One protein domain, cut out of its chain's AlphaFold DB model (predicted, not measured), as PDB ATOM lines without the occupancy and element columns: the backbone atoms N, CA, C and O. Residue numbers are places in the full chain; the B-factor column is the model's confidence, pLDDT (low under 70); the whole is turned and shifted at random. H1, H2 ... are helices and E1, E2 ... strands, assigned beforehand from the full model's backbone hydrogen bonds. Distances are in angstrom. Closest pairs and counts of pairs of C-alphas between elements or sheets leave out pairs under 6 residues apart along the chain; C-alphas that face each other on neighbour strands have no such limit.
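This is residues 258 to 339 of the 340 residues of an uncharacterized protein of Deltaproteobacteria bacterium HGW-Deltaproteobacteria-10 (UniProt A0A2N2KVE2). This is a small sandwich: a strongly twisted sheet of four strands, E3, E2, E5 and E6, with a smaller sheet of three, E4, E1 and E7, face to face with it and the strands of the two at 28 degrees. The short helix H1 lies over E6 of the larger sheet, and the bends in E5 and E6 turn their ends round, so that E6 comes near E1 and E7 of the smaller sheet. The 82 printed residues hold seven named strands and one named helix, in the order E1 E2 H1 E3 E4 E5 E6 E7; the class is mostly strand. The larger sheet, E3 E2 E5 E6, is all antiparallel, and the smaller, E4 E1 E7, is mixed. The whole is compact, with a radius of gyration of the C-alphas of 11.6 A, and rounded, spanning 32 by 27 by 18 A.

Start with the hairpin of E5, residues 309 to 316, and E6, residues 324 to 331, where N 313 and O 326 are 2.9 A apart. E5 bends by 53 degrees at residue 312, and E6 by 74 degrees at residue 328. On the other side of E5 find E2, residues 270 to 274, antiparallel to it, with N 272 and O 314 at 3.0 A. The edge strand E3, residues 295 to 298, is antiparallel to E2, with N 297 and O 271 at 2.8 A. Now look at the second sheet: E1, residues 258 to 261, has E4, residues 303 to 306, as antiparallel neighbour, with N 304 and O 259 at 2.8 A. Its parallel neighbour is E7, residues 336 to 339, with N 337 and O 258 at 2.8 A. The closest C-alphas of E6 and E7 are those of Leu 331 and Thr 337, 6.3 A apart. H1, residues 278 to 282, is on the larger sheet at a height of 8.6 A; its closest C-alpha to E6 is Ala 279, 6.1 A from that of Glu 327. In H1 every O i to N i+4 pair is within hydrogen-bond range.

Find C-alpha 258, where E1 begins, at (540.521, 309.521, 377.787). E2 runs 13.0 A from first to last C-alpha, H1 6.7 A. E5 starts at C-alpha 309, (544.679, 319.504, 376.650), and runs 20.0 A; E6 runs 17.9 A. E7 ends at C-alpha 339, (542.258, 310.590, 387.900).

The C-alphas farthest apart, those of Asp 284 and Gly 334, are 33.1 A apart. The printed part has no cut. Its one long link, H1 to E3, has 12 residues. The mean pLDDT of the printed part is 79.3; look for values under 70 at residues 263 to 267, 283 to 284, 299 to 302 and 319 to 320.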
ATOM      1  N   GLU A 258     541.477 310.211 376.928       84.56
ATOM      2  CA  GLU A 258     540.521 309.521 377.787       84.56
ATOM      3  C   GLU A 258     540.862 309.777 379.256       84.56
ATOM      4  O   GLU A 258     541.998 309.587 379.677       84.56
ATOM      5  N   VAL A 259     539.885 310.201 380.054       85.81
ATOM      6  CA  VAL A 259     540.012 310.291 381.512       85.81
ATOM      7  C   VAL A 259     539.458 309.021 382.125       85.81
ATOM      8  O   VAL A 259     538.309 308.672 381.858       85.81
ATOM      9  N   ILE A 260     540.248 308.354 382.962       85.12
ATOM     10  CA  ILE A 260     539.803 307.204 383.741       85.12
ATOM     11  C   ILE A 260     539.613 307.612 385.193       85.12
ATOM     12  O   ILE A 260     540.574 308.011 385.842       85.12
ATOM     13  N   TYR A 261     538.401 307.470 385.724       79.88
ATOM     14  CA  TYR A 261     538.154 307.696 387.143       79.88
ATOM     15  C   TYR A 261     538.303 306.411 387.953       79.88
ATOM     16  O   TYR A 261     537.531 305.465 387.783       79.88
ATOM     17  N   THR A 262     539.276 306.385 388.866       78.00
ATOM     18  CA  THR A 262     539.611 305.192 389.669       78.00
ATOM     19  C   THR A 262     539.099 305.251 391.114       78.00
ATOM     20  O   THR A 262     539.299 304.309 391.879       78.00
ATOM     21  N   GLY A 263     538.380 306.311 391.505       68.94
ATOM     22  CA  GLY A 263     537.859 306.506 392.870       68.94
ATOM     23  C   GLY A 263     536.559 305.757 393.220       68.94
ATOM     24  O   GLY A 263     536.066 305.893 394.339       68.94
ATOM     25  N   GLY A 264     536.011 304.954 392.298       65.44
ATOM     26  CA  GLY A 264     534.784 304.163 392.474       65.44
ATOM     27  C   GLY A 264     533.575 304.742 391.725       65.44
ATOM     28  O   GLY A 264     533.170 305.875 391.947       65.44
ATOM     29  N   VAL A 265     532.964 303.945 390.844       54.94
ATOM     30  CA  VAL A 265     531.995 304.389 389.809       54.94
ATOM     31  C   VAL A 265     530.728 305.063 390.366       54.94
ATOM     32  O   VAL A 265     530.076 305.833 389.672       54.94
ATOM     33  N   TYR A 266     530.366 304.804 391.625       58.97
ATOM     34  CA  TYR A 266     529.093 305.265 392.190       58.97
ATOM     35  C   TYR A 266     529.148 306.640 392.870       58.97
ATOM     36  O   TYR A 266     528.085 307.241 393.077       58.97
ATOM     37  N   SER A 267     530.344 307.149 393.188       65.50
ATOM     38  CA  SER A 267     530.512 308.383 393.965       65.50
ATOM     39  C   SER A 267     530.502 309.639 393.094       65.50
ATOM     40  O   SER A 267     529.919 310.642 393.501       65.50
ATOM     41  N   MET A 268     531.124 309.627 391.912       74.88
ATOM     42  CA  MET A 268     531.202 310.800 391.032       74.88
ATOM     43  C   MET A 268     529.979 310.881 390.113       74.88
ATOM     44  O   MET A 268     529.621 309.922 389.431       74.88
ATOM     45  N   LYS A 269     529.321 312.038 390.101       78.50
ATOM     46  CA  LYS A 269     528.124 312.297 389.295       78.50
ATOM     47  C   LYS A 269     528.419 313.156 388.083       78.50
ATOM     48  O   LYS A 269     527.742 312.979 387.078       78.50
ATOM     49  N   GLU A 270     529.412 314.035 388.143       83.12
ATOM     50  CA  GLU A 270     529.855 314.812 386.988       83.12
ATOM     51  C   GLU A 270     531.370 315.041 387.030       83.12
ATOM     52  O   GLU A 270     531.972 315.137 388.098       83.12
ATOM     53  N   LEU A 271     531.974 315.151 385.848       86.00
ATOM     54  CA  LEU A 271     533.366 315.547 385.648       86.00
ATOM     55  C   LEU A 271     533.377 316.841 384.835       86.00
ATOM     56  O   LEU A 271     532.960 316.839 383.678       86.00
ATOM     57  N   ALA A 272     533.829 317.946 385.423       87.50
ATOM     58  CA  ALA A 272     533.848 319.252 384.764       87.50
ATOM     59  C   ALA A 272     535.279 319.735 384.504       87.50
ATOM     60  O   ALA A 272     536.156 319.594 385.353       87.50
ATOM     61  N   PHE A 273     535.498 320.318 383.328       86.81
ATOM     62  CA  PHE A 273     536.805 320.724 382.824       86.81
ATOM     63  C   PHE A 273     536.887 322.243 382.808       86.81
ATOM     64  O   PHE A 273     536.036 322.916 382.220       86.81
ATOM     65  N   TYR A 274     537.930 322.782 383.427       85.69
ATOM     66  CA  TYR A 274     538.179 324.213 383.522       85.69
ATOM     67  C   TYR A 274     539.534 324.566 382.907       85.69
ATOM     68  O   TYR A 274     540.428 323.713 382.847       85.69
ATOM     69  N   PRO A 275     539.717 325.820 382.460       80.50
ATOM     70  CA  PRO A 275     541.033 326.303 382.069       80.50
ATOM     71  C   PRO A 275     542.049 326.132 383.216       80.50
ATOM     72  O   PRO A 275     541.669 326.302 384.378       80.50
ATOM     73  N   PRO A 276     543.329 325.852 382.921       81.06
ATOM     74  CA  PRO A 276     544.371 325.737 383.940       81.06
ATOM     75  C   PRO A 276     544.466 326.959 384.863       81.06
ATOM     76  O   PRO A 276     544.375 328.105 384.415       81.06
ATOM     77  N   GLY A 277     544.698 326.716 386.154       78.75
ATOM     78  CA  GLY A 277     544.816 327.747 387.190       78.75
ATOM     79  C   GLY A 277     543.477 328.236 387.756       78.75
ATOM     80  O   GLY A 277     543.453 329.178 388.552       78.75
ATOM     81  N   TYR A 278     542.361 327.625 387.359       83.88
ATOM     82  CA  TYR A 278     541.047 327.874 387.938       83.88
ATOM     83  C   TYR A 278     540.901 327.245 389.330       83.88
ATOM     84  O   TYR A 278     540.403 327.907 390.242       83.88
ATOM     85  N   ALA A 279     541.394 326.021 389.533       84.06
ATOM     86  CA  ALA A 279     541.353 325.333 390.824       84.06
ATOM     87  C   ALA A 279     542.060 326.146 391.922       84.06
ATOM     88  O   ALA A 279     541.474 326.428 392.970       84.06
ATOM     89  N   ILE A 280     543.254 326.668 391.612       82.44
ATOM     90  CA  ILE A 280     544.049 327.535 392.498       82.44
ATOM     91  C   ILE A 280     543.290 328.806 392.901       82.44
ATOM     92  O   ILE A 280     543.522 329.341 393.981       82.44
ATOM     93  N   LYS A 281     542.380 329.327 392.066       78.75
ATOM     94  CA  LYS A 281     541.573 330.517 392.402       78.75
ATOM     95  C   LYS A 281     540.429 330.201 393.362       78.75
ATOM     96  O   LYS A 281     539.976 331.094 394.072       78.75
ATOM     97  N   MET A 282     539.978 328.951 393.393       75.38
ATOM     98  CA  MET A 282     538.843 328.506 394.203       75.38
ATOM     99  C   MET A 282     539.253 327.976 395.588       75.38
ATOM    100  O   MET A 282     538.353 327.674 396.373       75.38
ATOM    101  N   LYS A 283     540.575 327.899 395.848       60.09
ATOM    102  CA  LYS A 283     541.373 327.496 397.036       60.09
ATOM    103  C   LYS A 283     540.777 326.515 398.051       60.09
ATOM    104  O   LYS A 283     541.456 325.553 398.366       60.09
ATOM    105  N   ASP A 284     539.544 326.685 398.522       63.78
ATOM    106  CA  ASP A 284     538.982 325.903 399.636       63.78
ATOM    107  C   ASP A 284     537.491 325.540 399.476       63.78
ATOM    108  O   ASP A 284     536.905 324.881 400.337       63.78
ATOM    109  N   LYS A 285     536.835 325.960 398.384       71.19
ATOM    110  CA  LYS A 285     535.414 325.666 398.119       71.19
ATOM    111  C   LYS A 285     535.229 325.140 396.699       71.19
ATOM    112  O   LYS A 285     534.824 325.899 395.818       71.19
ATOM    113  N   PRO A 286     535.524 323.853 396.457       75.12
ATOM    114  CA  PRO A 286     535.211 323.214 395.188       75.12
ATOM    115  C   PRO A 286     533.704 323.297 394.936       75.12
ATOM    116  O   PRO A 286     532.901 322.597 395.547       75.12
ATOM    117  N   GLN A 287     533.328 324.230 394.066       80.62
ATOM    118  CA  GLN A 287     531.961 324.492 393.657       80.62
ATOM    119  C   GLN A 287     531.919 324.650 392.148       80.62
ATOM    120  O   GLN A 287     532.757 325.327 391.544       80.62
ATOM    121  N   ARG A 288     530.897 324.037 391.561       82.19
ATOM    122  CA  ARG A 288     530.670 324.058 390.128       82.19
ATOM    123  C   ARG A 288     530.311 325.462 389.655       82.19
ATOM    124  O   ARG A 288     529.369 326.069 390.161       82.19
ATOM    125  N   ASN A 289     530.998 325.944 388.625       82.44
ATOM    126  CA  ASN A 289     530.635 327.159 387.909       82.44
ATOM    127  C   ASN A 289     530.482 326.883 386.410       82.44
ATOM    128  O   ASN A 289     531.401 327.088 385.618       82.44
ATOM    129  N   ARG A 290     529.257 326.525 386.012       81.19
ATOM    130  CA  ARG A 290     528.886 326.207 384.622       81.19
ATOM    131  C   ARG A 290     529.221 327.292 383.599       81.19
ATOM    132  O   ARG A 290     529.322 326.995 382.416       81.19
ATOM    133  N   LYS A 291     529.365 328.554 384.019       77.31
ATOM    134  CA  LYS A 291     529.694 329.658 383.104       77.31
ATOM    135  C   LYS A 291     531.162 329.663 382.680       77.31
ATOM    136  O   LYS A 291     531.479 330.274 381.668       77.31
ATOM    137  N   LEU A 292     532.035 329.033 383.464       78.38
ATOM    138  CA  LEU A 292     533.487 329.033 383.263       78.38
ATOM    139  C   LEU A 292     534.031 327.653 382.869       78.38
ATOM    140  O   LEU A 292     535.228 327.512 382.631       78.38
ATOM    141  N   GLU A 293     533.155 326.653 382.786       79.50
ATOM    142  CA  GLU A 293     533.478 325.328 382.266       79.50
ATOM    143  C   GLU A 293     533.808 325.403 380.777       79.50
ATOM    144  O   GLU A 293     533.088 326.021 379.986       79.50
ATOM    145  N   VAL A 294     534.877 324.710 380.390       76.81
ATOM    146  CA  VAL A 294     535.158 324.415 378.984       76.81
ATOM    147  C   VAL A 294     534.114 323.414 378.484       76.81
ATOM    148  O   VAL A 294     533.466 323.648 377.464       76.81
ATOM    149  N   PHE A 295     533.916 322.332 379.243       77.62
ATOM    150  CA  PHE A 295     532.864 321.331 379.068       77.62
ATOM    151  C   PHE A 295     532.717 320.488 380.346       77.62
ATOM    152  O   PHE A 295     533.503 320.602 381.288       77.62
ATOM    153  N   SER A 296     531.696 319.636 380.385       80.56
ATOM    154  CA  SER A 296     531.465 318.712 381.495       80.56
ATOM    155  C   SER A 296     530.800 317.436 381.006       80.56
ATOM    156  O   SER A 296     529.970 317.497 380.099       80.56
ATOM    157  N   HIS A 297     531.074 316.326 381.680       77.31
ATOM    158  CA  HIS A 297     530.400 315.053 381.476       77.31
ATOM    159  C   HIS A 297     529.510 314.728 382.668       77.31
ATOM    160  O   HIS A 297     529.957 314.781 383.813       77.31
ATOM    161  N   GLY A 298     528.254 314.389 382.387       72.56
ATOM    162  CA  GLY A 298     527.312 313.890 383.381       72.56
ATOM    163  C   GLY A 298     527.352 312.369 383.450       72.56
ATOM    164  O   GLY A 298     527.411 311.706 382.421       72.56
ATOM    165  N   LYS A 299     527.304 311.824 384.667       69.31
ATOM    166  CA  LYS A 299     527.447 310.392 384.982       69.31
ATOM    167  C   LYS A 299     528.615 309.736 384.227       69.31
ATOM    168  O   LYS A 299     528.399 308.734 383.544       69.31
ATOM    169  N   PRO A 300     529.833 310.297 384.314       66.44
ATOM    170  CA  PRO A 300     530.995 309.691 383.678       66.44
ATOM    171  C   PRO A 300     531.146 308.244 384.169       66.44
ATOM    172  O   PRO A 300     531.165 307.983 385.373       66.44
ATOM    173  N   TRP A 301     531.229 307.295 383.235       62.91
ATOM    174  CA  TRP A 301     531.648 305.926 383.547       62.91
ATOM    175  C   TRP A 301     533.122 305.907 383.980       62.91
ATOM    176  O   TRP A 301     533.774 306.945 384.094       62.91
ATOM    177  N   GLN A 302     533.685 304.711 384.183       68.44
ATOM    178  CA  GLN A 302     535.114 304.555 384.470       68.44
ATOM    179  C   GLN A 302     536.015 305.264 383.458       68.44
ATOM    180  O   GLN A 302     537.083 305.686 383.860       68.44
ATOM    181  N   THR A 303     535.630 305.390 382.181       77.88
ATOM    182  CA  THR A 303     536.430 306.056 381.136       77.88
ATOM    183  C   THR A 303     535.584 307.081 380.385       77.88
ATOM    184  O   THR A 303     534.470 306.764 379.981       77.88
ATOM    185  N   THR A 304     536.111 308.288 380.181       79.00
ATOM    186  CA  THR A 304     535.441 309.405 379.501       79.00
ATOM    187  C   THR A 304     536.341 309.973 378.406       79.00
ATOM    188  O   THR A 304     537.436 310.447 378.699       79.00
ATOM    189  N   ALA A 305     535.886 309.944 377.152       80.75
ATOM    190  CA  ALA A 305     536.591 310.585 376.044       80.75
ATOM    191  C   ALA A 305     536.450 312.108 376.127       80.75
ATOM    192  O   ALA A 305     535.375 312.624 376.428       80.75
ATOM    193  N   CYS A 306     537.528 312.826 375.834       80.06
ATOM    194  CA  CYS A 306     537.559 314.280 375.891       80.06
ATOM    195  C   CYS A 306     538.569 314.861 374.888       80.06
ATOM    196  O   CYS A 306     539.476 314.152 374.433       80.06
ATOM    197  N   PRO A 307     538.454 316.156 374.548       79.00
ATOM    198  CA  PRO A 307     539.503 316.849 373.821       79.00
ATOM    199  C   PRO A 307     540.811 316.800 374.630       79.00
ATOM    200  O   PRO A 307     540.798 317.128 375.822       79.00
ATOM    201  N   PRO A 308     541.950 316.440 374.009       80.12
ATOM    202  CA  PRO A 308     543.268 316.554 374.634       80.12
ATOM    203  C   PRO A 308     543.488 317.970 375.158       80.12
ATOM    204  O   PRO A 308     542.828 318.892 374.695       80.12
ATOM    205  N   GLY A 309     544.398 318.180 376.099       77.94
ATOM    206  CA  GLY A 309     544.679 319.504 376.650       77.94
ATOM    207  C   GLY A 309     545.187 319.452 378.081       77.94
ATOM    208  O   GLY A 309     545.407 318.387 378.645       77.94
ATOM    209  N   THR A 310     545.379 320.626 378.671       82.75
ATOM    210  CA  THR A 310     545.648 320.752 380.106       82.75
ATOM    211  C   THR A 310     544.430 321.385 380.740       82.75
ATOM    212  O   THR A 310     543.983 322.430 380.264       82.75
ATOM    213  N   TYR A 311     543.910 320.770 381.794       86.31
ATOM    214  CA  TYR A 311     542.691 321.216 382.453       86.31
ATOM    215  C   TYR A 311     542.831 321.139 383.963       86.31
ATOM    216  O   TYR A 311     543.506 320.259 384.494       86.31
ATOM    217  N   ASP A 312     542.106 322.014 384.644       88.75
ATOM    218  CA  ASP A 312     541.741 321.763 386.028       88.75
ATOM    219  C   ASP A 312     540.425 320.985 386.027       88.75
ATOM    220  O   ASP A 312     539.429 321.428 385.448       88.75
ATOM    221  N   LEU A 313     540.421 319.803 386.639       90.50
ATOM    222  CA  LEU A 313     539.252 318.930 386.675       90.50
ATOM    223  C   LEU A 313     538.537 319.065 388.012       90.50
ATOM    224  O   LEU A 313     539.161 318.956 389.068       90.50
ATOM    225  N   MET A 314     537.224 319.260 387.962       89.81
ATOM    226  CA  MET A 314     536.359 319.180 389.130       89.81
ATOM    227  C   MET A 314     535.617 317.846 389.126       89.81
ATOM    228  O   MET A 314     534.865 317.550 388.193       89.81
ATOM    229  N   LEU A 315     535.806 317.076 390.192       87.75
ATOM    230  CA  LEU A 315     535.054 315.865 390.494       87.75
ATOM    231  C   LEU A 315     533.828 316.277 391.320       87.75
ATOM    232  O   LEU A 315     533.972 316.680 392.479       87.75
ATOM    233  N   ASP A 316     532.639 316.252 390.710       83.94
ATOM    234  CA  ASP A 316     531.382 316.614 391.370       83.94
ATOM    235  C   ASP A 316     530.661 315.364 391.882       83.94
ATOM    236  O   ASP A 316     530.318 314.452 391.121       83.94
ATOM    237  N   HIS A 317     530.406 315.340 393.185       78.88
ATOM    238  CA  HIS A 317     529.746 314.241 393.882       78.88
ATOM    239  C   HIS A 317     528.294 314.570 394.277       78.88
ATOM    240  O   HIS A 317     527.666 313.802 395.008       78.88
ATOM    241  N   HIS A 318     527.746 315.708 393.822       75.62
ATOM    242  CA  HIS A 318     526.396 316.199 394.136       75.62
ATOM    243  C   HIS A 318     526.071 316.160 395.642       75.62
ATOM    244  O   HIS A 318     524.974 315.787 396.055       75.62
ATOM    245  N   GLY A 319     527.047 316.521 396.478       66.25
ATOM    246  CA  GLY A 319     526.875 316.611 397.930       66.25
ATOM    247  C   GLY A 319     526.888 315.278 398.688       66.25
ATOM    248  O   GLY A 319     526.723 315.305 399.903       66.25
ATOM    249  N   GLN A 320     527.114 314.131 398.029       65.00
ATOM    250  CA  GLN A 320     527.336 312.856 398.736       65.00
ATOM    251  C   GLN A 320     528.686 312.835 399.470       65.00
ATOM    252  O   GLN A 320     528.801 312.256 400.545       65.00
ATOM    253  N   VAL A 321     529.687 313.507 398.898       72.75
ATOM    254  CA  VAL A 321     530.967 313.870 399.522       72.75
ATOM    255  C   VAL A 321     531.383 315.256 399.017       72.75
ATOM    256  O   VAL A 321     530.766 315.799 398.096       72.75
ATOM    257  N   GLN A 322     532.415 315.848 399.621       77.56
ATOM    258  CA  GLN A 322     532.961 317.123 399.161       77.56
ATOM    259  C   GLN A 322     533.526 316.979 397.739       77.56
ATOM    260  O   GLN A 322     534.272 316.039 397.457       77.56
ATOM    261  N   ASN A 323     533.182 317.924 396.862       83.94
ATOM    262  CA  ASN A 323     533.751 318.021 395.517       83.94
ATOM    263  C   ASN A 323     535.273 318.177 395.591       83.94
ATOM    264  O   ASN A 323     535.805 318.656 396.592       83.94
ATOM    265  N   GLN A 324     535.988 317.784 394.541       86.50
ATOM    266  CA  GLN A 324     537.451 317.802 394.563       86.50
ATOM    267  C   GLN A 324     538.026 318.384 393.281       86.50
ATOM    268  O   GLN A 324     537.494 318.159 392.197       86.50
ATOM    269  N   TRP A 325     539.137 319.106 393.415       88.38
ATOM    270  CA  TRP A 325     539.915 319.596 392.284       88.38
ATOM    271  C   TRP A 325     541.093 318.676 391.985       88.38
ATOM    272  O   TRP A 325     541.706 318.101 392.889       88.38
ATOM    273  N   ARG A 326     541.437 318.574 390.706       89.75
ATOM    274  CA  ARG A 326     542.704 318.035 390.215       89.75
ATOM    275  C   ARG A 326     543.304 319.085 389.304       89.75
ATOM    276  O   ARG A 326     542.730 319.409 388.269       89.75
ATOM    277  N   GLU A 327     544.402 319.671 389.753       90.12
ATOM    278  CA  GLU A 327     545.014 320.824 389.098       90.12
ATOM    279  C   GLU A 327     545.942 320.371 387.973       90.12
ATOM    280  O   GLU A 327     546.678 319.396 388.125       90.12
ATOM    281  N   GLY A 328     545.926 321.093 386.852       85.19
ATOM    282  CA  GLY A 328     546.916 320.944 385.787       85.19
ATOM    283  C   GLY A 328     546.978 319.555 385.151       85.19
ATOM    284  O   GLY A 328     548.043 319.145 384.691       85.19
ATOM    285  N   VAL A 329     545.863 318.822 385.111       88.88
ATOM    286  CA  VAL A 329     545.812 317.479 384.530       88.88
ATOM    287  C   VAL A 329     546.085 317.569 383.033       88.88
ATOM    288  O   VAL A 329     545.367 318.244 382.292       88.88
ATOM    289  N   VAL A 330     547.134 316.877 382.587       86.00
ATOM    290  CA  VAL A 330     547.518 316.795 381.175       86.00
ATOM    291  C   VAL A 330     546.855 315.573 380.542       86.00
ATOM    292  O   VAL A 330     547.044 314.437 380.977       86.00
ATOM    293  N   LEU A 331     546.070 315.824 379.503       84.31
ATOM    294  CA  LEU A 331     545.325 314.839 378.734       84.31
ATOM    295  C   LEU A 331     545.893 314.804 377.321       84.31
ATOM    296  O   LEU A 331     545.808 315.781 376.575       84.31
ATOM    297  N   GLU A 332     546.500 313.682 376.955       82.69
ATOM    298  CA  GLU A 332     547.172 313.520 375.667       82.69
ATOM    299  C   GLU A 332     546.329 312.661 374.723       82.69
ATOM    300  O   GLU A 332     545.703 311.686 375.137       82.69
ATOM    301  N   ALA A 333     546.312 313.019 373.437       79.81
ATOM    302  CA  ALA A 333     545.570 312.276 372.423       79.81
ATOM    303  C   ALA A 333     546.004 310.803 372.381       79.81
ATOM    304  O   ALA A 333     547.198 310.502 372.408       79.81
ATOM    305  N   GLY A 334     545.032 309.894 372.303       79.19
ATOM    306  CA  GLY A 334     545.271 308.451 372.281       79.19
ATOM    307  C   GLY A 334     545.762 307.868 373.609       79.19
ATOM    308  O   GLY A 334     546.051 306.672 373.664       79.19
ATOM    309  N   LYS A 335     545.858 308.674 374.675       85.88
ATOM    310  CA  LYS A 335     546.234 308.209 376.012       85.88
ATOM    311  C   LYS A 335     545.056 308.233 376.971       85.88
ATOM    312  O   LYS A 335     544.153 309.065 376.881       85.88
ATOM    313  N   LYS A 336     545.136 307.311 377.924       87.88
ATOM    314  CA  LYS A 336     544.280 307.235 379.101       87.88
ATOM    315  C   LYS A 336     545.009 307.888 380.267       87.88
ATOM    316  O   LYS A 336     546.124 307.482 380.588       87.88
ATOM    317  N   THR A 337     544.382 308.872 380.891       89.62
ATOM    318  CA  THR A 337     544.887 309.549 382.085       89.62
ATOM    319  C   THR A 337     544.018 309.160 383.266       89.62
ATOM    320  O   THR A 337     542.824 309.456 383.293       89.62
ATOM    321  N   GLU A 338     544.616 308.497 384.249       89.19
ATOM    322  CA  GLU A 338     543.924 308.163 385.487       89.19
ATOM    323  C   GLU A 338     543.801 309.385 386.393       89.19
ATOM    324  O   GLU A 338     544.752 310.136 386.616       89.19
ATOM    325  N   VAL A 339     542.605 309.559 386.937       85.75
ATOM    326  CA  VAL A 339     542.258 310.590 387.900       85.75
ATOM    327  C   VAL A 339     541.560 309.887 389.058       85.75
ATOM    328  O   VAL A 339     540.559 309.196 388.874       85.75
TER     329      VAL A 339